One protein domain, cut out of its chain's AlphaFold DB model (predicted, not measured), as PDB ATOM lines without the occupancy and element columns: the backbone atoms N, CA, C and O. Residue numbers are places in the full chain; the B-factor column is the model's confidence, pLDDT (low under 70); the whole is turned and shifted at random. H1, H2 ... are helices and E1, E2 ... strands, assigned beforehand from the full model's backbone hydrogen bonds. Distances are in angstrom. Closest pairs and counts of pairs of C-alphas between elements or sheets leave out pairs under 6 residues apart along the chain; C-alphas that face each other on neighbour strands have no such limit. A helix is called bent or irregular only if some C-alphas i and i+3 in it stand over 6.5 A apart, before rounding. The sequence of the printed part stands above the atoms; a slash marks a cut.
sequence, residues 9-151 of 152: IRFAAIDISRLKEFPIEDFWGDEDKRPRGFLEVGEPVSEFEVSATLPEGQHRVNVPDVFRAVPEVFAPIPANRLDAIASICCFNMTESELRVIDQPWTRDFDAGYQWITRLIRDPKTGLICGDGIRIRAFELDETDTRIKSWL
ATOM      1  N   ILE A   9      31.308  23.265 101.979       91.19
ATOM      2  CA  ILE A   9      31.455  24.716 101.896       91.19
ATOM      3  C   ILE A   9      30.895  25.260 103.204       91.19
ATOM      4  O   ILE A   9      29.701  25.110 103.470       91.19
ATOM      5  N   ARG A  10      31.761  25.852 104.028       92.00
ATOM      6  CA  ARG A  10      31.380  26.449 105.309       92.00
ATOM      7  C   ARG A  10      31.277  27.959 105.167       92.00
ATOM      8  O   ARG A  10      32.232  28.610 104.748       92.00
ATOM      9  N   PHE A  11      30.140  28.502 105.577       93.19
ATOM     10  CA  PHE A  11      29.920  29.935 105.706       93.19
ATOM     11  C   PHE A  11      29.913  30.299 107.186       93.19
ATOM     12  O   PHE A  11      29.198  29.684 107.974       93.19
ATOM     13  N   ALA A  12      30.700  31.306 107.560       91.62
ATOM     14  CA  ALA A  12      30.781  31.805 108.927       91.62
ATOM     15  C   ALA A  12      30.621  33.329 108.925       91.62
ATOM     16  O   ALA A  12      31.399  34.039 108.287       91.62
ATOM     17  N   ALA A  13      29.608  33.828 109.632       90.81
ATOM     18  CA  ALA A  13      29.406  35.253 109.854       90.81
ATOM     19  C   ALA A  13      30.152  35.655 111.128       90.81
ATOM     20  O   ALA A  13      29.867  35.144 112.212       90.81
ATOM     21  N   ILE A  14      31.115  36.563 110.999       87.69
ATOM     22  CA  ILE A  14      31.981  36.985 112.100       87.69
ATOM     23  C   ILE A  14      31.698  38.448 112.420       87.69
ATOM     24  O   ILE A  14      31.710  39.303 111.536       87.69
ATOM     25  N   ASP A  15      31.480  38.734 113.699       86.19
ATOM     26  CA  ASP A  15      31.441  40.102 114.198       86.19
ATOM     27  C   ASP A  15      32.871  40.601 114.411       86.19
ATOM     28  O   ASP A  15      33.569  40.178 115.336       86.19
ATOM     29  N   ILE A  16      33.300  41.514 113.540       85.56
ATOM     30  CA  ILE A  16      34.653  42.072 113.558       85.56
ATOM     31  C   ILE A  16      34.974  42.811 114.861       85.56
ATOM     32  O   ILE A  16      36.138  42.875 115.242       85.56
ATOM     33  N   SER A  17      33.967  43.334 115.569       86.00
ATOM     34  CA  SER A  17      34.166  44.034 116.845       86.00
ATOM     35  C   SER A  17      34.520  43.085 117.992       86.00
ATOM     36  O   SER A  17      35.052  43.513 119.016       86.00
ATOM     37  N   ARG A  18      34.244  41.786 117.813       80.25
ATOM     38  CA  ARG A  18      34.562  40.719 118.767       80.25
ATOM     39  C   ARG A  18      35.894  40.038 118.459       80.25
ATOM     40  O   ARG A  18      36.324  39.215 119.261       80.25
ATOM     41  N   LEU A  19      36.540  40.362 117.334       78.62
ATOM     42  CA  LEU A  19      37.868  39.845 117.017       78.62
ATOM     43  C   LEU A  19      38.874  40.330 118.060       78.62
ATOM     44  O   LEU A  19      38.873  41.497 118.449       78.62
ATOM     45  N   LYS A  20      39.745  39.426 118.501       74.44
ATOM     46  CA  LYS A  20      40.881  39.763 119.359       74.44
ATOM     47  C   LYS A  20      42.171  39.567 118.583       74.44
ATOM     48  O   LYS A  20      42.230  38.754 117.661       74.44
ATOM     49  N   GLU A  21      43.175  40.344 118.964       70.06
ATOM     50  CA  GLU A  21      44.521  40.223 118.423       70.06
ATOM     51  C   GLU A  21      45.101  38.846 118.752       70.06
ATOM     52  O   GLU A  21      44.907  38.322 119.849       70.06
ATOM     53  N   PHE A  22      45.794  38.282 117.770       69.69
ATOM     54  CA  PHE A  22      46.488  37.009 117.870       69.69
ATOM     55  C   PHE A  22      47.927  37.248 118.371       69.69
ATOM     56  O   PHE A  22      48.624  38.067 117.754       69.69
ATOM     57  N   PRO A  23      48.411  36.569 119.430       69.62
ATOM     58  CA  PRO A  23      49.804  36.684 119.867       69.62
ATOM     59  C   PRO A  23      50.741  36.097 118.808       69.62
ATOM     60  O   PRO A  23      50.649  34.922 118.469       69.62
ATOM     61  N   ILE A  24      51.668  36.887 118.262       71.00
ATOM     62  CA  ILE A  24      52.552  36.439 117.168       71.00
ATOM     63  C   ILE A  24      53.385  35.201 117.543       71.00
ATOM     64  O   ILE A  24      53.771  34.420 116.672       71.00
ATOM     65  N   GLU A  25      53.636  35.000 118.834       72.38
ATOM     66  CA  GLU A  25      54.346  33.856 119.398       72.38
ATOM     67  C   GLU A  25      53.622  32.528 119.124       72.38
ATOM     68  O   GLU A  25      54.276  31.519 118.856       72.38
ATOM     69  N   ASP A  26      52.288  32.541 119.096       68.94
ATOM     70  CA  ASP A  26      51.459  31.361 118.848       68.94
ATOM     71  C   ASP A  26      51.408  30.996 117.347       68.94
ATOM     72  O   ASP A  26      51.057  29.874 116.978       68.94
ATOM     73  N   PHE A  27      51.816  31.909 116.452       66.88
ATOM     74  CA  PHE A  27      51.816  31.690 114.995       66.88
ATOM     75  C   PHE A  27      52.990  30.798 114.588       66.88
ATOM     76  O   PHE A  27      52.877  29.917 113.733       66.88
ATOM     77  N   TRP A  28      54.136  31.040 115.225       67.75
ATOM     78  CA  TRP A  28      55.386  30.315 115.005       67.75
ATOM     79  C   TRP A  28      55.524  29.082 115.906       67.75
ATOM     80  O   TRP A  28      56.533  28.381 115.820       67.75
ATOM     81  N   GLY A  29      54.522  28.823 116.752       64.88
ATOM     82  CA  GLY A  29      54.453  27.680 117.650       64.88
ATOM     83  C   GLY A  29      54.231  26.335 116.946       64.88
ATOM     84  O   GLY A  29      54.326  26.205 115.723       64.88
ATOM     85  N   ASP A  30      53.954  25.325 117.771       64.19
ATOM     86  CA  ASP A  30      53.687  23.934 117.385       64.19
ATOM     87  C   ASP A  30      52.692  23.841 116.214       64.19
ATOM     88  O   ASP A  30      51.616  24.440 116.260       64.19
ATOM     89  N   GLU A  31      53.043  23.087 115.166       62.03
ATOM     90  CA  GLU A  31      52.219  22.953 113.958       62.03
ATOM     91  C   GLU A  31      50.821  22.405 114.266       62.03
ATOM     92  O   GLU A  31      49.858  22.802 113.608       62.03
ATOM     93  N   ASP A  32      50.689  21.584 115.313       61.16
ATOM     94  CA  ASP A  32      49.407  21.035 115.767       61.16
ATOM     95  C   ASP A  32      48.535  22.061 116.512       61.16
ATOM     96  O   ASP A  32      47.324  21.865 116.658       61.16
ATOM     97  N   LYS A  33      49.134  23.167 116.972       56.91
ATOM     98  CA  LYS A  33      48.462  24.270 117.680       56.91
ATOM     99  C   LYS A  33      48.280  25.515 116.826       56.91
ATOM    100  O   LYS A  33      47.593  26.437 117.264       56.91
ATOM    101  N   ARG A  34      48.860  25.552 115.621       56.97
ATOM    102  CA  ARG A  34      48.666  26.672 114.701       56.97
ATOM    103  C   ARG A  34      47.168  26.872 114.454       56.97
ATOM    104  O   ARG A  34      46.471  25.911 114.103       56.97
ATOM    105  N   PRO A  35      46.660  28.107 114.575       54.78
ATOM    106  CA  PRO A  35      45.298  28.406 114.175       54.78
ATOM    107  C   PRO A  35      45.119  28.008 112.711       54.78
ATOM    108  O   PRO A  35      45.827  28.488 111.828       54.78
ATOM    109  N   ARG A  36      44.152  27.131 112.426       54.59
ATOM    110  CA  ARG A  36      43.833  26.723 111.043       54.59
ATOM    111  C   ARG A  36      43.052  27.799 110.269       54.59
ATOM    112  O   ARG A  36      42.543  27.527 109.186       54.59
ATOM    113  N   GLY A  37      42.935  29.003 110.824       57.47
ATOM    114  CA  GLY A  37      42.241  30.148 110.246       57.47
ATOM    115  C   GLY A  37      42.555  31.443 110.997       57.47
ATOM    116  O   GLY A  37      43.131  31.425 112.079       57.47
ATOM    117  N   PHE A  38      42.143  32.575 110.424       51.75
ATOM    118  CA  PHE A  38      42.370  33.933 110.942       51.75
ATOM    119  C   PHE A  38      41.486  34.318 112.152       51.75
ATOM    120  O   PHE A  38      41.245  35.499 112.387       51.75
ATOM    121  N   LEU A  39      40.944  33.349 112.896       53.59
ATOM    122  CA  LEU A  39      39.956  33.581 113.954       53.59
ATOM    123  C   LEU A  39      40.457  32.979 115.253       53.59
ATOM    124  O   LEU A  39      40.331  31.771 115.438       53.59
ATOM    125  N   GLU A  40      40.995  33.800 116.152       53.00
ATOM    126  CA  GLU A  40      41.333  33.285 117.478       53.00
ATOM    127  C   GLU A  40      40.339  33.657 118.568       53.00
ATOM    128  O   GLU A  40      40.284  32.922 119.542       53.00
ATOM    129  N   VAL A  41      39.478  34.687 118.475       60.44
ATOM    130  CA  VAL A  41      38.587  34.915 119.636       60.44
ATOM    131  C   VAL A  41      37.194  35.494 119.370       60.44
ATOM    132  O   VAL A  41      36.768  36.451 120.008       60.44
ATOM    133  N   GLY A  42      36.418  34.806 118.534       63.62
ATOM    134  CA  GLY A  42      34.955  34.862 118.576       63.62
ATOM    135  C   GLY A  42      34.339  33.670 117.847       63.62
ATOM    136  O   GLY A  42      34.698  33.413 116.701       63.62
ATOM    137  N   GLU A  43      33.426  32.940 118.495       76.00
ATOM    138  CA  GLU A  43      32.556  31.998 117.777       76.00
ATOM    139  C   GLU A  43      31.787  32.763 116.687       76.00
ATOM    140  O   GLU A  43      31.377  33.909 116.938       76.00
ATOM    141  N   PRO A  44      31.591  32.176 115.488       87.19
ATOM    142  CA  PRO A  44      30.740  32.778 114.474       87.19
ATOM    143  C   PRO A  44      29.388  33.165 115.077       87.19
ATOM    144  O   PRO A  44      28.790  32.407 115.836       87.19
ATOM    145  N   VAL A  45      28.885  34.348 114.726       90.50
ATOM    146  CA  VAL A  45      27.533  34.783 115.120       90.50
ATOM    147  C   VAL A  45      26.482  33.853 114.514       90.50
ATOM    148  O   VAL A  45      25.424  33.622 115.092       90.50
ATOM    149  N   SER A  46      26.786  33.315 113.336       92.75
ATOM    150  CA  SER A  46      26.035  32.251 112.695       92.75
ATOM    151  C   SER A  46      26.957  31.493 111.753       92.75
ATOM    152  O   SER A  46      27.905  32.060 111.199       92.75
ATOM    153  N   GLU A  47      26.654  30.224 111.543       94.00
ATOM    154  CA  GLU A  47      27.323  29.391 110.562       94.00
ATOM    155  C   GLU A  47      26.335  28.429 109.917       94.00
ATOM    156  O   GLU A  47      25.314  28.065 110.506       94.00
ATOM    157  N   PHE A  48      26.645  28.028 108.691       94.44
ATOM    158  CA  PHE A  48      25.989  26.909 108.035       94.44
ATOM    159  C   PHE A  48      26.949  26.254 107.045       94.44
ATOM    160  O   PHE A  48      27.933  26.855 106.601       94.44
ATOM    161  N   GLU A  49      26.651  25.007 106.700       94.50
ATOM    162  CA  GLU A  49      27.454  24.220 105.778       94.50
ATOM    163  C   GLU A  49      26.591  23.614 104.685       94.50
ATOM    164  O   GLU A  49      25.450  23.204 104.911       94.50
ATOM    165  N   VAL A  50      27.175  23.509 103.498       93.44
ATOM    166  CA  VAL A  50      26.564  22.842 102.351       93.44
ATOM    167  C   VAL A  50      27.555  21.838 101.785       93.44
ATOM    168  O   VAL A  50      28.763  22.075 101.801       93.44
ATOM    169  N   SER A  51      27.062  20.696 101.308       90.88
ATOM    170  CA  SER A  51      27.924  19.726 100.635       90.88
ATOM    171  C   SER A  51      28.505  20.329  99.351       90.88
ATOM    172  O   SER A  51      27.783  20.889  98.530       90.88
ATOM    173  N   ALA A  52      29.816  20.187  99.172       87.88
ATOM    174  CA  ALA A  52      30.524  20.544  97.944       87.88
ATOM    175  C   ALA A  52      30.511  19.406  96.903       87.88
ATOM    176  O   ALA A  52      31.212  19.493  95.898       87.88
ATOM    177  N   THR A  53      29.774  18.322  97.165       87.62
ATOM    178  CA  THR A  53      29.592  17.173  96.260       87.62
ATOM    179  C   THR A  53      28.153  17.049  95.755       87.62
ATOM    180  O   THR A  53      27.761  16.003  95.241       87.62
ATOM    181  N   LEU A  54      27.348  18.107  95.911       89.75
ATOM    182  CA  LEU A  54      26.023  18.171  95.303       89.75
ATOM    183  C   LEU A  54      26.139  18.047  93.775       89.75
ATOM    184  O   LEU A  54      27.048  18.642  93.193       89.75
ATOM    185  N   PRO A  55      25.236  17.296  93.124       91.25
ATOM    186  CA  PRO A  55      25.241  17.179  91.673       91.25
ATOM    187  C   PRO A  55      24.858  18.509  91.013       91.25
ATOM    188  O   PRO A  55      24.259  19.377  91.655       91.25
ATOM    189  N   GLU A  56      25.148  18.638  89.719       93.56
ATOM    190  CA  GLU A  56      24.683  19.754  88.890       93.56
ATOM    191  C   GLU A  56      23.171  19.995  89.067       93.56
ATOM    192  O   GLU A  56      22.374  19.055  89.152       93.56
ATOM    193  N   GLY A  57      22.774  21.269  89.127       95.94
ATOM    194  CA  GLY A  57      21.374  21.679  89.210       95.94
ATOM    195  C   GLY A  57      21.059  22.593  90.392       95.94
ATOM    196  O   GLY A  57      21.947  23.132  91.053       95.94
ATOM    197  N   GLN A  58      19.764  22.804  90.624       97.69
ATOM    198  CA  GLN A  58      19.248  23.654  91.699       97.69
ATOM    199  C   GLN A  58      18.951  22.847  92.964       97.69
ATOM    200  O   GLN A  58      18.340  21.778  92.914       97.69
ATOM    201  N   HIS A  59      19.322  23.414  94.106       97.56
ATOM    202  CA  HIS A  59      19.199  22.826  95.433       97.56
ATOM    203  C   HIS A  59      18.653  23.863  96.408       97.56
ATOM    204  O   HIS A  59      19.061  25.025  96.399       97.56
ATOM    205  N   ARG A  60      17.767  23.432  97.310       97.38
ATOM    206  CA  ARG A  60      17.395  24.251  98.467       97.38
ATOM    207  C   ARG A  60      18.420  24.076  99.572       97.38
ATOM    208  O   ARG A  60      18.796  22.954  99.906       97.38
ATOM    209  N   VAL A  61      18.806  25.186 100.175       95.44
ATOM    210  CA  VAL A  61      19.691  25.230 101.340       95.44
ATOM    211  C   VAL A  61      18.985  25.968 102.474       95.44
ATOM    212  O   VAL A  61      17.973  26.627 102.260       95.44
ATOM    213  N   ASN A  62      19.470  25.834 103.703       94.62
ATOM    214  CA  ASN A  62      18.938  26.593 104.831       94.62
ATOM    215  C   ASN A  62      19.911  27.725 105.166       94.62
ATOM    216  O   ASN A  62      20.844  27.512 105.938       94.62
ATOM    217  N   VAL A  63      19.730  28.889 104.538       96.12
ATOM    218  CA  VAL A  63      20.591  30.060 104.757       96.12
ATOM    219  C   VAL A  63      20.079  30.854 105.965       96.12
ATOM    220  O   VAL A  63      18.933  31.310 105.944       96.12
ATOM    221  N   PRO A  64      20.895  31.047 107.019       96.06
ATOM    222  CA  PRO A  64      20.531  31.896 108.147       96.06
ATOM    223  C   PRO A  64      20.365  33.363 107.737       96.06
ATOM    224  O   PRO A  64      21.098  33.871 106.887       96.06
ATOM    225  N   ASP A  65      19.460  34.081 108.406       94.88
ATOM    226  CA  ASP A  65      19.078  35.448 108.022       94.88
ATOM    227  C   ASP A  65      20.249  36.438 107.960       94.88
ATOM    228  O   ASP A  65      20.248  37.338 107.120       94.88
ATOM    229  N   VAL A  66      21.283  36.246 108.785       93.94
ATOM    230  CA  VAL A  66      22.469  37.119 108.797       93.94
ATOM    231  C   VAL A  66      23.225  37.131 107.464       93.94
ATOM    232  O   VAL A  66      23.902  38.110 107.160       93.94
ATOM    233  N   PHE A  67      23.099  36.078 106.651       95.25
ATOM    234  CA  PHE A  67      23.770  35.978 105.354       95.25
ATOM    235  C   PHE A  67      22.967  36.611 104.211       95.25
ATOM    236  O   PHE A  67      23.537  36.878 103.155       95.25
ATOM    237  N   ARG A  68      21.680  36.940 104.412       93.00
ATOM    238  CA  ARG A  68      20.837  37.570 103.372       93.00
ATOM    239  C   ARG A  68      21.319  38.964 102.958       93.00
ATOM    240  O   ARG A  68      20.941  39.448 101.898       93.00
ATOM    241  N   ALA A  69      22.162  39.606 103.771       91.75
ATOM    242  CA  ALA A  69      22.793  40.884 103.438       91.75
ATOM    243  C   ALA A  69      23.763  40.793 102.242       91.75
ATOM    244  O   ALA A  69      24.068  41.814 101.628       91.75
ATOM    245  N   VAL A  70      24.239  39.589 101.907       92.44
ATOM    246  CA  VAL A  70      25.089  39.322 100.742       92.44
ATOM    247  C   VAL A  70      24.271  38.485  99.759       92.44
ATOM    248  O   VAL A  70      24.217  37.271  99.916       92.44
ATOM    249  N   PRO A  71      23.591  39.096  98.774       92.25
ATOM    250  CA  PRO A  71      22.544  38.414  98.017       92.25
ATOM    251  C   PRO A  71      23.062  37.248  97.172       92.25
ATOM    252  O   PRO A  71      22.368  36.240  97.058       92.25
ATOM    253  N   GLU A  72      24.271  37.365  96.618       95.06
ATOM    254  CA  GLU A  72      24.879  36.353  95.758       95.06
ATOM    255  C   GLU A  72      26.314  36.053  96.200       95.06
ATOM    256  O   GLU A  72      27.098  36.967  96.467       95.06
ATOM    257  N   VAL A  73      26.664  34.767  96.262       96.38
ATOM    258  CA  VAL A  73      28.040  34.312  96.487       96.38
ATOM    259  C   VAL A  73      28.380  33.208  95.500       96.38
ATOM    260  O   VAL A  73      27.619  32.259  95.326       96.38
ATOM    261  N   PHE A  74      29.563  33.298  94.902       96.69
ATOM    262  CA  PHE A  74      30.123  32.241  94.071       96.69
ATOM    263  C   PHE A  74      31.215  31.495  94.830       96.69
ATOM    264  O   PHE A  74      32.151  32.107  95.346       96.69
ATOM    265  N   ALA A  75      31.125  30.170  94.852       94.81
ATOM    266  CA  ALA A  75      32.179  29.300  95.353       94.81
ATOM    267  C   ALA A  75      32.642  28.364  94.224       94.81
ATOM    268  O   ALA A  75      31.899  27.452  93.852       94.81
ATOM    269  N   PRO A  76      33.840  28.575  93.647       93.00
ATOM    270  CA  PRO A  76      34.392  27.644  92.675       93.00
ATOM    271  C   PRO A  76      34.804  26.344  93.373       93.00
ATOM    272  O   PRO A  76      35.499  26.355  94.389       93.00
ATOM    273  N   ILE A  77      34.397  25.216  92.799       89.50
ATOM    274  CA  ILE A  77      34.770  23.873  93.229       89.50
ATOM    275  C   ILE A  77      35.773  23.345  92.207       89.50
ATOM    276  O   ILE A  77      35.404  23.103  91.056       89.50
ATOM    277  N   PRO A  78      37.058  23.215  92.577       81.94
ATOM    278  CA  PRO A  78      38.081  22.833  91.622       81.94
ATOM    279  C   PRO A  78      37.851  21.403  91.137       81.94
ATOM    280  O   PRO A  78      37.511  20.514  91.926       81.94
ATOM    281  N   ALA A  79      38.126  21.187  89.851       74.50
ATOM    282  CA  ALA A  79      38.257  19.851  89.301       74.50
ATOM    283  C   ALA A  79      39.329  19.096  90.095       74.50
ATOM    284  O   ALA A  79      40.439  19.599  90.302       74.50
ATOM    285  N   ASN A  80      39.016  17.881  90.526       67.94
ATOM    286  CA  ASN A  80      40.033  16.955  91.004       67.94
ATOM    287  C   ASN A  80      40.335  15.910  89.921       67.94
ATOM    288  O   ASN A  80      39.698  15.874  88.868       67.94
ATOM    289  N   ARG A  81      41.319  15.041  90.177       58.97
ATOM    290  CA  ARG A  81      41.713  13.987  89.224       58.97
ATOM    291  C   ARG A  81      40.602  12.978  88.894       58.97
ATOM    292  O   ARG A  81      40.753  12.264  87.911       58.97
ATOM    293  N   LEU A  82      39.556  12.884  89.713       62.22
ATOM    294  CA  LEU A  82      38.412  11.985  89.531       62.22
ATOM    295  C   LEU A  82      37.234  12.694  88.844       62.22
ATOM    296  O   LEU A  82      36.617  12.115  87.958       62.22
ATOM    297  N   ASP A  83      36.969  13.944  89.221       62.22
ATOM    298  CA  ASP A  83      35.804  14.724  88.799       62.22
ATOM    299  C   ASP A  83      36.008  15.370  87.419       62.22
ATOM    300  O   ASP A  83      35.029  15.702  86.765       62.22
ATOM    301  N   ALA A  84      37.258  15.500  86.941       68.44
ATOM    302  CA  ALA A  84      37.688  16.003  85.619       68.44
ATOM    303  C   ALA A  84      37.137  17.377  85.173       68.44
ATOM    304  O   ALA A  84      37.606  17.930  84.184       68.44
ATOM    305  N   ILE A  85      36.160  17.936  85.878       83.88
ATOM    306  CA  ILE A  85      35.405  19.139  85.562       83.88
ATOM    307  C   ILE A  85      35.287  19.934  86.863       83.88
ATOM    308  O   ILE A  85      35.063  19.369  87.934       83.88
ATOM    309  N   ALA A  86      35.524  21.240  86.783       89.75
ATOM    310  CA  ALA A  86      35.267  22.149  87.886       89.75
ATOM    311  C   ALA A  86      33.793  22.551  87.861       89.75
ATOM    312  O   ALA A  86      33.176  22.594  86.796       89.75
ATOM    313  N   SER A  87      33.253  22.925  89.011       93.44
ATOM    314  CA  SER A  87      31.879  23.416  89.109       93.44
ATOM    315  C   SER A  87      31.864  24.765  89.811       93.44
ATOM    316  O   SER A  87      32.772  25.109  90.569       93.44
ATOM    317  N   ILE A  88      30.828  25.551  89.562       96.06
ATOM    318  CA  ILE A  88      30.571  26.808  90.254       96.06
ATOM    319  C   ILE A  88      29.323  26.613  91.105       96.06
ATOM    320  O   ILE A  88      28.245  26.342  90.583       96.06
ATOM    321  N   CYS A  89      29.461  26.783  92.417       96.31
ATOM    322  CA  CYS A  89      28.326  26.884  93.324       96.31
ATOM    323  C   CYS A  89      27.883  28.350  93.399       96.31
ATOM    324  O   CYS A  89      28.582  29.185  93.973       96.31
ATOM    325  N   CYS A  90      26.734  28.658  92.805       97.31
ATOM    326  CA  CYS A  90      26.097  29.970  92.814       97.31
ATOM    327  C   CYS A  90      25.013  30.000  93.897       97.31
ATOM    328  O   CYS A  90      23.956  29.390  93.740       97.31
ATOM    329  N   PHE A  91      25.276  30.695  94.999       97.50
ATOM    330  CA  PHE A  91      24.349  30.837  96.115       97.50
ATOM    331  C   PHE A  91      23.518  32.106  95.961       97.50
ATOM    332  O   PHE A  91      24.088  33.191  95.902       97.50
ATOM    333  N   ASN A  92      22.194  31.977  95.987       96.81
ATOM    334  CA  ASN A  92      21.280  33.075  96.275       96.81
ATOM    335  C   ASN A  92      20.932  33.025  97.767       96.81
ATOM    336  O   ASN A  92      20.101  32.228  98.211       96.81
ATOM    337  N   MET A  93      21.584  33.882  98.554       96.44
ATOM    338  CA  MET A  93      21.421  33.892 100.010       96.44
ATOM    339  C   MET A  93      20.055  34.423 100.438       96.44
ATOM    340  O   MET A  93      19.572  34.075 101.510       96.44
ATOM    341  N   THR A  94      19.425  35.263  99.613       95.94
ATOM    342  CA  THR A  94      18.127  35.869  99.942       95.94
ATOM    343  C   THR A  94      16.997  34.855  99.811       95.94
ATOM    344  O   THR A  94      16.090  34.835 100.647       95.94
ATOM    345  N   GLU A  95      17.069  34.002  98.789       95.94
ATOM    346  CA  GLU A  95      16.054  32.991  98.462       95.94
ATOM    347  C   GLU A  95      16.387  31.595  99.004       95.94
ATOM    348  O   GLU A  95      15.586  30.670  98.870       95.94
ATOM    349  N   SER A  96      17.540  31.444  99.663       96.31
ATOM    350  CA  SER A  96      18.030  30.168 100.190       96.31
ATOM    351  C   SER A  96      18.153  29.085  99.106       96.31
ATOM    352  O   SER A  96      17.805  27.916  99.310       96.31
ATOM    353  N   GLU A  97      18.675  29.483  97.945       97.31
ATOM    354  CA  GLU A  97      18.895  28.618  96.787       97.31
ATOM    355  C   GLU A  97      20.394  28.486  96.489       97.31
ATOM    356  O   GLU A  97      21.165  29.438  96.600       97.31
ATOM    357  N   LEU A  98      20.807  27.286  96.093       97.25
ATOM    358  CA  LEU A  98      22.120  27.003  95.529       97.25
ATOM    359  C   LEU A  98      21.930  26.388  94.146       97.25
ATOM    360  O   LEU A  98      21.249  25.377  94.007       97.25
ATOM    361  N   ARG A  99      22.606  26.933  93.137       97.50
ATOM    362  CA  ARG A  99      22.758  26.293  91.831       97.50
ATOM    363  C   ARG A  99      24.198  25.824  91.644       97.50
ATOM    364  O   ARG A  99      25.120  26.635  91.708       97.50
ATOM    365  N   VAL A 100      24.387  24.530  91.411       96.62
ATOM    366  CA  VAL A 100      25.672  23.935  91.020       96.62
ATOM    367  C   VAL A 100      25.731  23.907  89.498       96.62
ATOM    368  O   VAL A 100      24.826  23.364  88.865       96.62
ATOM    369  N   ILE A 101      26.762  24.524  88.924       96.50
ATOM    370  CA  ILE A 101      26.919  24.705  87.479       96.50
ATOM    371  C   ILE A 101      28.253  24.107  87.057       96.50
ATOM    372  O   ILE A 101      29.312  24.662  87.371       96.50
ATOM    373  N   ASP A 102      28.218  22.996  86.335       94.81
ATOM    374  CA  ASP A 102      29.437  22.382  85.827       94.81
ATOM    375  C   ASP A 102      30.084  23.263  84.757       94.81
ATOM    376  O   ASP A 102      29.417  23.984  84.013       94.81
ATOM    377  N   GLN A 103      31.412  23.204  84.671       94.44
ATOM    378  CA  GLN A 103      32.208  23.984  83.729       94.44
ATOM    379  C   GLN A 103      32.962  23.046  82.775       94.44
ATOM    380  O   GLN A 103      34.175  22.878  82.903       94.44
ATOM    381  N   PRO A 104      32.296  22.407  81.790       92.88
ATOM    382  CA  PRO A 104      32.922  21.391  80.938       92.88
ATOM    383  C   PRO A 104      34.189  21.852  80.207       92.88
ATOM    384  O   PRO A 104      35.048  21.032  79.888       92.88
ATOM    385  N   TRP A 105      34.324  23.154  79.950       92.00
ATOM    386  CA  TRP A 105      35.503  23.760  79.325       92.00
ATOM    387  C   TRP A 105      36.768  23.676  80.193       92.00
ATOM    388  O   TRP A 105      37.869  23.850  79.679       92.00
ATOM    389  N   THR A 106      36.647  23.364  81.487       91.06
ATOM    390  CA  THR A 106      37.799  23.122  82.364       91.06
ATOM    391  C   THR A 106      38.337  21.700  82.254       91.06
ATOM    392  O   THR A 106      39.286  21.369  82.953       91.06
ATOM    393  N   ARG A 107      37.747  20.831  81.423       88.56
ATOM    394  CA  ARG A 107      38.239  19.456  81.230       88.56
ATOM    395  C   ARG A 107      39.680  19.411  80.728       88.56
ATOM    396  O   ARG A 107      40.411  18.477  81.041       88.56
ATOM    397  N   ASP A 108      40.080  20.435  79.985       84.31
ATOM    398  CA  ASP A 108      41.432  20.572  79.451       84.31
ATOM    399  C   ASP A 108      42.411  21.191  80.465       84.31
ATOM    400  O   ASP A 108      43.567  21.450  80.130       84.31
ATOM    401  N   PHE A 109      41.969  21.457  81.701       85.88
ATOM    402  CA  PHE A 109      42.837  21.999  82.739       85.88
ATOM    403  C   PHE A 109      43.805  20.951  83.273       85.88
ATOM    404  O   PHE A 109      43.446  19.804  83.546       85.88
ATOM    405  N   ASP A 110      45.028  21.394  83.549       83.25
ATOM    406  CA  ASP A 110      45.964  20.622  84.354       83.25
ATOM    407  C   ASP A 110      45.546  20.679  85.834       83.25
ATOM    408  O   ASP A 110      45.723  21.690  86.532       83.25
ATOM    409  N   ALA A 111      44.925  19.591  86.300       76.44
ATOM    410  CA  ALA A 111      44.362  19.477  87.640       76.44
ATOM    411  C   ALA A 111      45.424  19.733  88.724       76.44
ATOM    412  O   ALA A 111      46.384  18.976  88.887       76.44
ATOM    413  N   GLY A 112      45.211  20.786  89.516       76.81
ATOM    414  CA  GLY A 112      46.139  21.235  90.559       76.81
ATOM    415  C   GLY A 112      47.111  22.336  90.122       76.81
ATOM    416  O   GLY A 112      47.854  22.834  90.963       76.81
ATOM    417  N   TYR A 113      47.084  22.751  88.854       85.12
ATOM    418  CA  TYR A 113      47.861  23.885  88.339       85.12
ATOM    419  C   TYR A 113      46.994  25.009  87.776       85.12
ATOM    420  O   TYR A 113      47.442  26.156  87.751       85.12
ATOM    421  N   GLN A 114      45.779  24.688  87.332       88.94
ATOM    422  CA  GLN A 114      44.799  25.649  86.839       88.94
ATOM    423  C   GLN A 114      43.525  25.569  87.676       88.94
ATOM    424  O   GLN A 114      42.982  24.483  87.883       88.94
ATOM    425  N   TRP A 115      43.050  26.710  88.173       89.00
ATOM    426  CA  TRP A 115      41.775  26.792  88.885       89.00
ATOM    427  C   TRP A 115      41.219  28.213  88.888       89.00
ATOM    428  O   TRP A 115      41.965  29.195  88.866       89.00
ATOM    429  N   ILE A 116      39.892  28.302  88.947       93.25
ATOM    430  CA  ILE A 116      39.142  29.551  89.087       93.25
ATOM    431  C   ILE A 116      39.321  30.063  90.519       93.25
ATOM    432  O   ILE A 116      39.125  29.308  91.471       93.25
ATOM    433  N   THR A 117      39.695  31.333  90.684       92.06
ATOM    434  CA  THR A 117      39.860  31.954  92.011       92.06
ATOM    435  C   THR A 117      38.811  32.994  92.329       92.06
ATOM    436  O   THR A 117      38.536  33.229  93.504       92.06
ATOM    437  N   ARG A 118      38.250  33.646  91.309       93.81
ATOM    438  CA  ARG A 118      37.271  34.713  91.498       93.81
ATOM    439  C   ARG A 118      36.194  34.616  90.449       93.81
ATOM    440  O   ARG A 118      36.455  34.247  89.306       93.81
ATOM    441  N   LEU A 119      34.996  34.978  90.874       97.12
ATOM    442  CA  LEU A 119      33.795  35.014  90.065       97.12
ATOM    443  C   LEU A 119      32.964  36.214  90.508       97.12
ATOM    444  O   LEU A 119      32.896  36.521  91.700       97.12
ATOM    445  N   ILE A 120      32.343  36.885  89.551       96.31
ATOM    446  CA  ILE A 120      31.416  37.988  89.783       96.31
ATOM    447  C   ILE A 120      30.360  37.983  88.684       96.31
ATOM    448  O   ILE A 120      30.652  37.620  87.548       96.31
ATOM    449  N   ARG A 121      29.146  38.424  89.000       96.81
ATOM    450  CA  ARG A 121      28.147  38.741  87.985       96.81
ATOM    451  C   ARG A 121      28.352  40.173  87.502       96.81
ATOM    452  O   ARG A 121      28.313  41.100  88.312       96.81
ATOM    453  N   ASP A 122      28.583  40.370  86.206       96.12
ATOM    454  CA  ASP A 122      28.663  41.714  85.632       96.12
ATOM    455  C   ASP A 122      27.280  42.384  85.737       96.12
ATOM    456  O   ASP A 122      26.308  41.883  85.167       96.12
ATOM    457  N   PRO A 123      27.147  43.527  86.438       94.31
ATOM    458  CA  PRO A 123      25.861  44.201  86.600       94.31
ATOM    459  C   PRO A 123      25.277  44.758  85.292       94.31
ATOM    460  O   PRO A 123      24.094  45.089  85.256       94.31
ATOM    461  N   LYS A 124      26.076  44.909  84.227       95.56
ATOM    462  CA  LYS A 124      25.609  45.413  82.926       95.56
ATOM    463  C   LYS A 124      25.033  44.312  82.049       95.56
ATOM    464  O   LYS A 124      24.023  44.538  81.388       95.56
ATOM    465  N   THR A 125      25.698  43.160  81.999       95.69
ATOM    466  CA  THR A 125      25.321  42.047  81.114       95.69
ATOM    467  C   THR A 125      24.519  40.971  81.840       95.69
ATOM    468  O   THR A 125      23.789  40.223  81.198       95.69
ATOM    469  N   GLY A 126      24.637  40.892  83.168       96.19
ATOM    470  CA  GLY A 126      24.088  39.814  83.987       96.19
ATOM    471  C   GLY A 126      24.878  38.505  83.897       96.19
ATOM    472  O   GLY A 126      24.496  37.537  84.555       96.19
ATOM    473  N   LEU A 127      25.962  38.464  83.116       97.88
ATOM    474  CA  LEU A 127      26.771  37.269  82.880       97.88
ATOM    475  C   LEU A 127      27.824  37.085  83.971       97.88
ATOM    476  O   LEU A 127      28.251  38.044  84.617       97.88
ATOM    477  N   ILE A 128      28.246  35.840  84.183       98.06
ATOM    478  CA  ILE A 128      29.316  35.526  85.129       98.06
ATOM    479  C   ILE A 128      30.670  35.764  84.460       98.06
ATOM    480  O   ILE A 128      30.989  35.168  83.432       98.06
ATOM    481  N   CYS A 129      31.495  36.588  85.096       97.81
ATOM    482  CA  CYS A 129      32.892  36.803  84.754       97.81
ATOM    483  C   CYS A 129      33.789  36.162  85.811       97.81
ATOM    484  O   CYS A 129      33.458  36.162  86.998       97.81
ATOM    485  N   GLY A 130      34.948  35.655  85.402       96.56
ATOM    486  CA  GLY A 130      35.894  35.033  86.318       96.56
ATOM    487  C   GLY A 130      37.349  35.213  85.930       96.56
ATOM    488  O   GLY A 130      37.681  35.565  84.799       96.56
ATOM    489  N   ASP A 131      38.221  34.951  86.897       95.81
ATOM    490  CA  ASP A 131      39.665  34.832  86.718       95.81
ATOM    491  C   ASP A 131      40.211  33.675  87.568       95.81
ATOM    492  O   ASP A 131      39.498  33.031  88.352       95.81
ATOM    493  N   GLY A 132      41.494  33.375  87.399       92.69
ATOM    494  CA  GLY A 132      42.114  32.300  88.149       92.69
ATOM    495  C   GLY A 132      43.614  32.204  87.984       92.69
ATOM    496  O   GLY A 132      44.266  32.995  87.302       92.69
ATOM    497  N   ILE A 133      44.168  31.173  88.607       92.69
ATOM    498  CA  ILE A 133      45.581  30.851  88.471       92.69
ATOM    499  C   ILE A 133      45.787  30.121  87.151       92.69
ATOM    500  O   ILE A 133      45.174  29.085  86.902       92.69
ATOM    501  N   ARG A 134      46.677  30.671  86.311       91.94
ATOM    502  CA  ARG A 134      47.049  30.119  84.992       91.94
ATOM    503  C   ARG A 134      45.857  29.904  84.050       91.94
ATOM    504  O   ARG A 134      45.903  29.052  83.161       91.94
ATOM    505  N   ILE A 135      44.814  30.707  84.225       91.25
ATOM    506  CA  ILE A 135      43.689  30.828  83.303       91.25
ATOM    507  C   ILE A 135      43.516  32.311  82.978       91.25
ATOM    508  O   ILE A 135      43.772  33.169  83.822       91.25
ATOM    509  N   ARG A 136      43.141  32.621  81.738       92.69
ATOM    510  CA  ARG A 136      42.810  33.997  81.354       92.69
ATOM    511  C   ARG A 136      41.483  34.392  81.993       92.69
ATOM    512  O   ARG A 136      40.648  33.523  82.235       92.69
ATOM    513  N   ALA A 137      41.285  35.689  82.223       96.62
ATOM    514  CA  ALA A 137      39.972  36.195  82.590       96.62
ATOM    515  C   ALA A 137      38.945  35.826  81.505       96.62
ATOM    516  O   ALA A 137      39.277  35.772  80.316       96.62
ATOM    517  N   PHE A 138      37.719  35.528  81.910       97.06
ATOM    518  CA  PHE A 138      36.685  35.004  81.025       97.06
ATOM    519  C   PHE A 138      35.302  35.539  81.389       97.06
ATOM    520  O   PHE A 138      35.054  35.913  82.531       97.06
ATOM    521  N   GLU A 139      34.408  35.541  80.405       98.12
ATOM    522  CA  GLU A 139      32.970  35.771  80.551       98.12
ATOM    523  C   GLU A 139      32.236  34.513  80.068       98.12
ATOM    524  O   GLU A 139      32.562  33.967  79.005       98.12
ATOM    525  N   LEU A 140      31.271  34.042  80.856       98.25
ATOM    526  CA  LEU A 140      30.404  32.918  80.512       98.25
ATOM    527  C   LEU A 140      29.207  33.379  79.671       98.25
ATOM    528  O   LEU A 140      28.820  34.546  79.696       98.25
ATOM    529  N   ASP A 141      28.642  32.465  78.887       97.88
ATOM    530  CA  ASP A 141      27.402  32.713  78.149       97.88
ATOM    531  C   ASP A 141      26.167  32.693  79.069       97.88
ATOM    532  O   ASP A 141      26.259  32.457  80.272       97.88
ATOM    533  N   GLU A 142      24.985  32.942  78.508       97.25
ATOM    534  CA  GLU A 142      23.711  32.957  79.236       97.25
ATOM    535  C   GLU A 142      23.329  31.617  79.886       97.25
ATOM    536  O   GLU A 142      22.404  31.566  80.697       97.25
ATOM    537  N   THR A 143      24.013  30.526  79.526       96.25
ATOM    538  CA  THR A 143      23.822  29.220  80.165       96.25
ATOM    539  C   THR A 143      24.669  29.067  81.423       96.25
ATOM    540  O   THR A 143      24.457  28.120  82.173       96.25
ATOM    541  N   ASP A 144      25.627  29.972  81.651       97.44
ATOM    542  CA  ASP A 144      26.658  29.897  82.687       97.44
ATOM    543  C   ASP A 144      27.566  28.646  82.580       97.44
ATOM    544  O   ASP A 144      28.304  28.337  83.514       97.44
ATOM    545  N   THR A 145      27.547  27.909  81.457       95.75
ATOM    546  CA  THR A 145      28.318  26.651  81.298       95.75
ATOM    547  C   THR A 145      29.465  26.734  80.295       95.75
ATOM    548  O   THR A 145      30.294  25.821  80.233       95.75
ATOM    549  N   ARG A 146      29.539  27.789  79.474       95.88
ATOM    550  CA  ARG A 146      30.547  27.911  78.408       95.88
ATOM    551  C   ARG A 146      31.183  29.283  78.389       95.88
ATOM    552  O   ARG A 146      30.540  30.278  78.697       95.88
ATOM    553  N   ILE A 147      32.436  29.323  77.941       96.62
ATOM    554  CA  ILE A 147      33.124  30.579  77.659       96.62
ATOM    555  C   ILE A 147      32.455  31.259  76.464       96.62
ATOM    556  O   ILE A 147      32.512  30.752  75.342       96.62
ATOM    557  N   LYS A 148      31.884  32.436  76.704       97.56
ATOM    558  CA  LYS A 148      31.449  33.359  75.657       97.56
ATOM    559  C   LYS A 148      32.644  34.105  75.073       97.56
ATOM    560  O   LYS A 148      32.787  34.194  73.855       97.56
ATOM    561  N   SER A 149      33.523  34.614  75.936       96.88
ATOM    562  CA  SER A 149      34.755  35.288  75.520       96.88
ATOM    563  C   SER A 149      35.845  35.229  76.583       96.88
ATOM    564  O   SER A 149      35.568  35.282  77.778       96.88
ATOM    565  N   TRP A 150      37.098  35.187  76.132       95.94
ATOM    566  CA  TRP A 150      38.262  35.448  76.976       95.94
ATOM    567  C   TRP A 150      38.513  36.953  77.017       95.94
ATOM    568  O   TRP A 150      38.628  37.580  75.965       95.94
ATOM    569  N   LEU A 151      38.599  37.512  78.217       93.31
ATOM    570  CA  LEU A 151      38.827  38.933  78.439       93.31
ATOM    571  C   LEU A 151      40.324  39.265  78.271       93.31
ATOM    572  O   LEU A 151      41.190  38.374  78.305       93.31
TER     573      LEU A 151
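Overview. This is residues 9 to 151 of the 152 residues of an uncharacterized protein of Phycisphaerae bacterium RAS2 (UniProt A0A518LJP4). Two small, strongly twisted sheets of four strands, E3 E6 E5 E4 and E7 E8 E9 E10, face each other as a sandwich with their strands crossed, coming closest along the edge strands E4 and E7. At one end the two-stranded ladder E1 E2 leads away from this body into a long loop that holds the short helix H1, and residues 28 to 33 of the loop stick out. The 143 printed residues hold three named helices and ten named strands, in the order E1 H1 E2 E3 H2 E4 E5 E6 H3 E7 E8 E9 E10; the three sheets are antiparallel and the class is mostly strand. The whole is only just loose, close to compact, with a radius of gyration of the C-alphas of 17.7 A and spans of 48 by 35 by 29 A.

Arrangement. E1, residues 9 to 13, and E2, residues 46 to 51, are antiparallel neighbours, with N 9 and O 50 at 2.8 A. H1, residues 24 to 27, is apart from E3, residues 57 to 60. E3 is an edge strand, antiparallel to E6, residues 97 to 103, with N 59 and O 98 at 2.8 A. H2, residues 65 to 69, is not on this sheet; the closest C-alphas of E1 and H2, those of Ala 13 and Phe 67, are 7.2 A apart. E4, residues 72 to 77, E5, residues 86 to 92, and E6 form a meander, each strand the antiparallel neighbour of the one before, with N 77 and O 87 at 2.8 A and N 90 and O 99 at 2.8 A. H3, residues 104 to 108, only grazes both sheets of the sandwich. E7, residues 115 to 121, E8, residues 128 to 133, E9, residues 135 to 140, and E10, residues 147 to 150, form the second meander, with N 129 and O 120 at 2.8 A, N 138 and O 130 at 2.9 A, and N 148 and O 139 at 2.8 A. The two sheets' strands stand at 48 degrees; the closest C-alphas of E4 and E7, those of Phe 74 and Leu 119, are 6.1 A apart. H2 and H3 are only just irregular, C-alphas 66 and 69 being 6.6 A apart and 105 and 108 6.7 A; each has 0 of 1 O i to N i+4 pairs and 1 of 2 O i to N i+3 pairs within hydrogen-bond range, and H1 is too short for an O i to N i+4 pair.

Along the chain. E1 begins at C-alpha 9, (31.455, 24.716, 101.896). E5 is 19.6 A long, E6 19.2 A and E7 18.1 A. E10 ends at C-alpha 150, (38.262, 35.448, 76.976).

Size, cuts and confidence. The C-alphas farthest apart, those of Glu 25 and Glu 142, are 50.5 A apart. The printed part has no cut, and its one long link is H1 to E2. The mean pLDDT of the printed part is 86.9, with residues 22 to 23, 26 to 42 and 80 to 84 under 70.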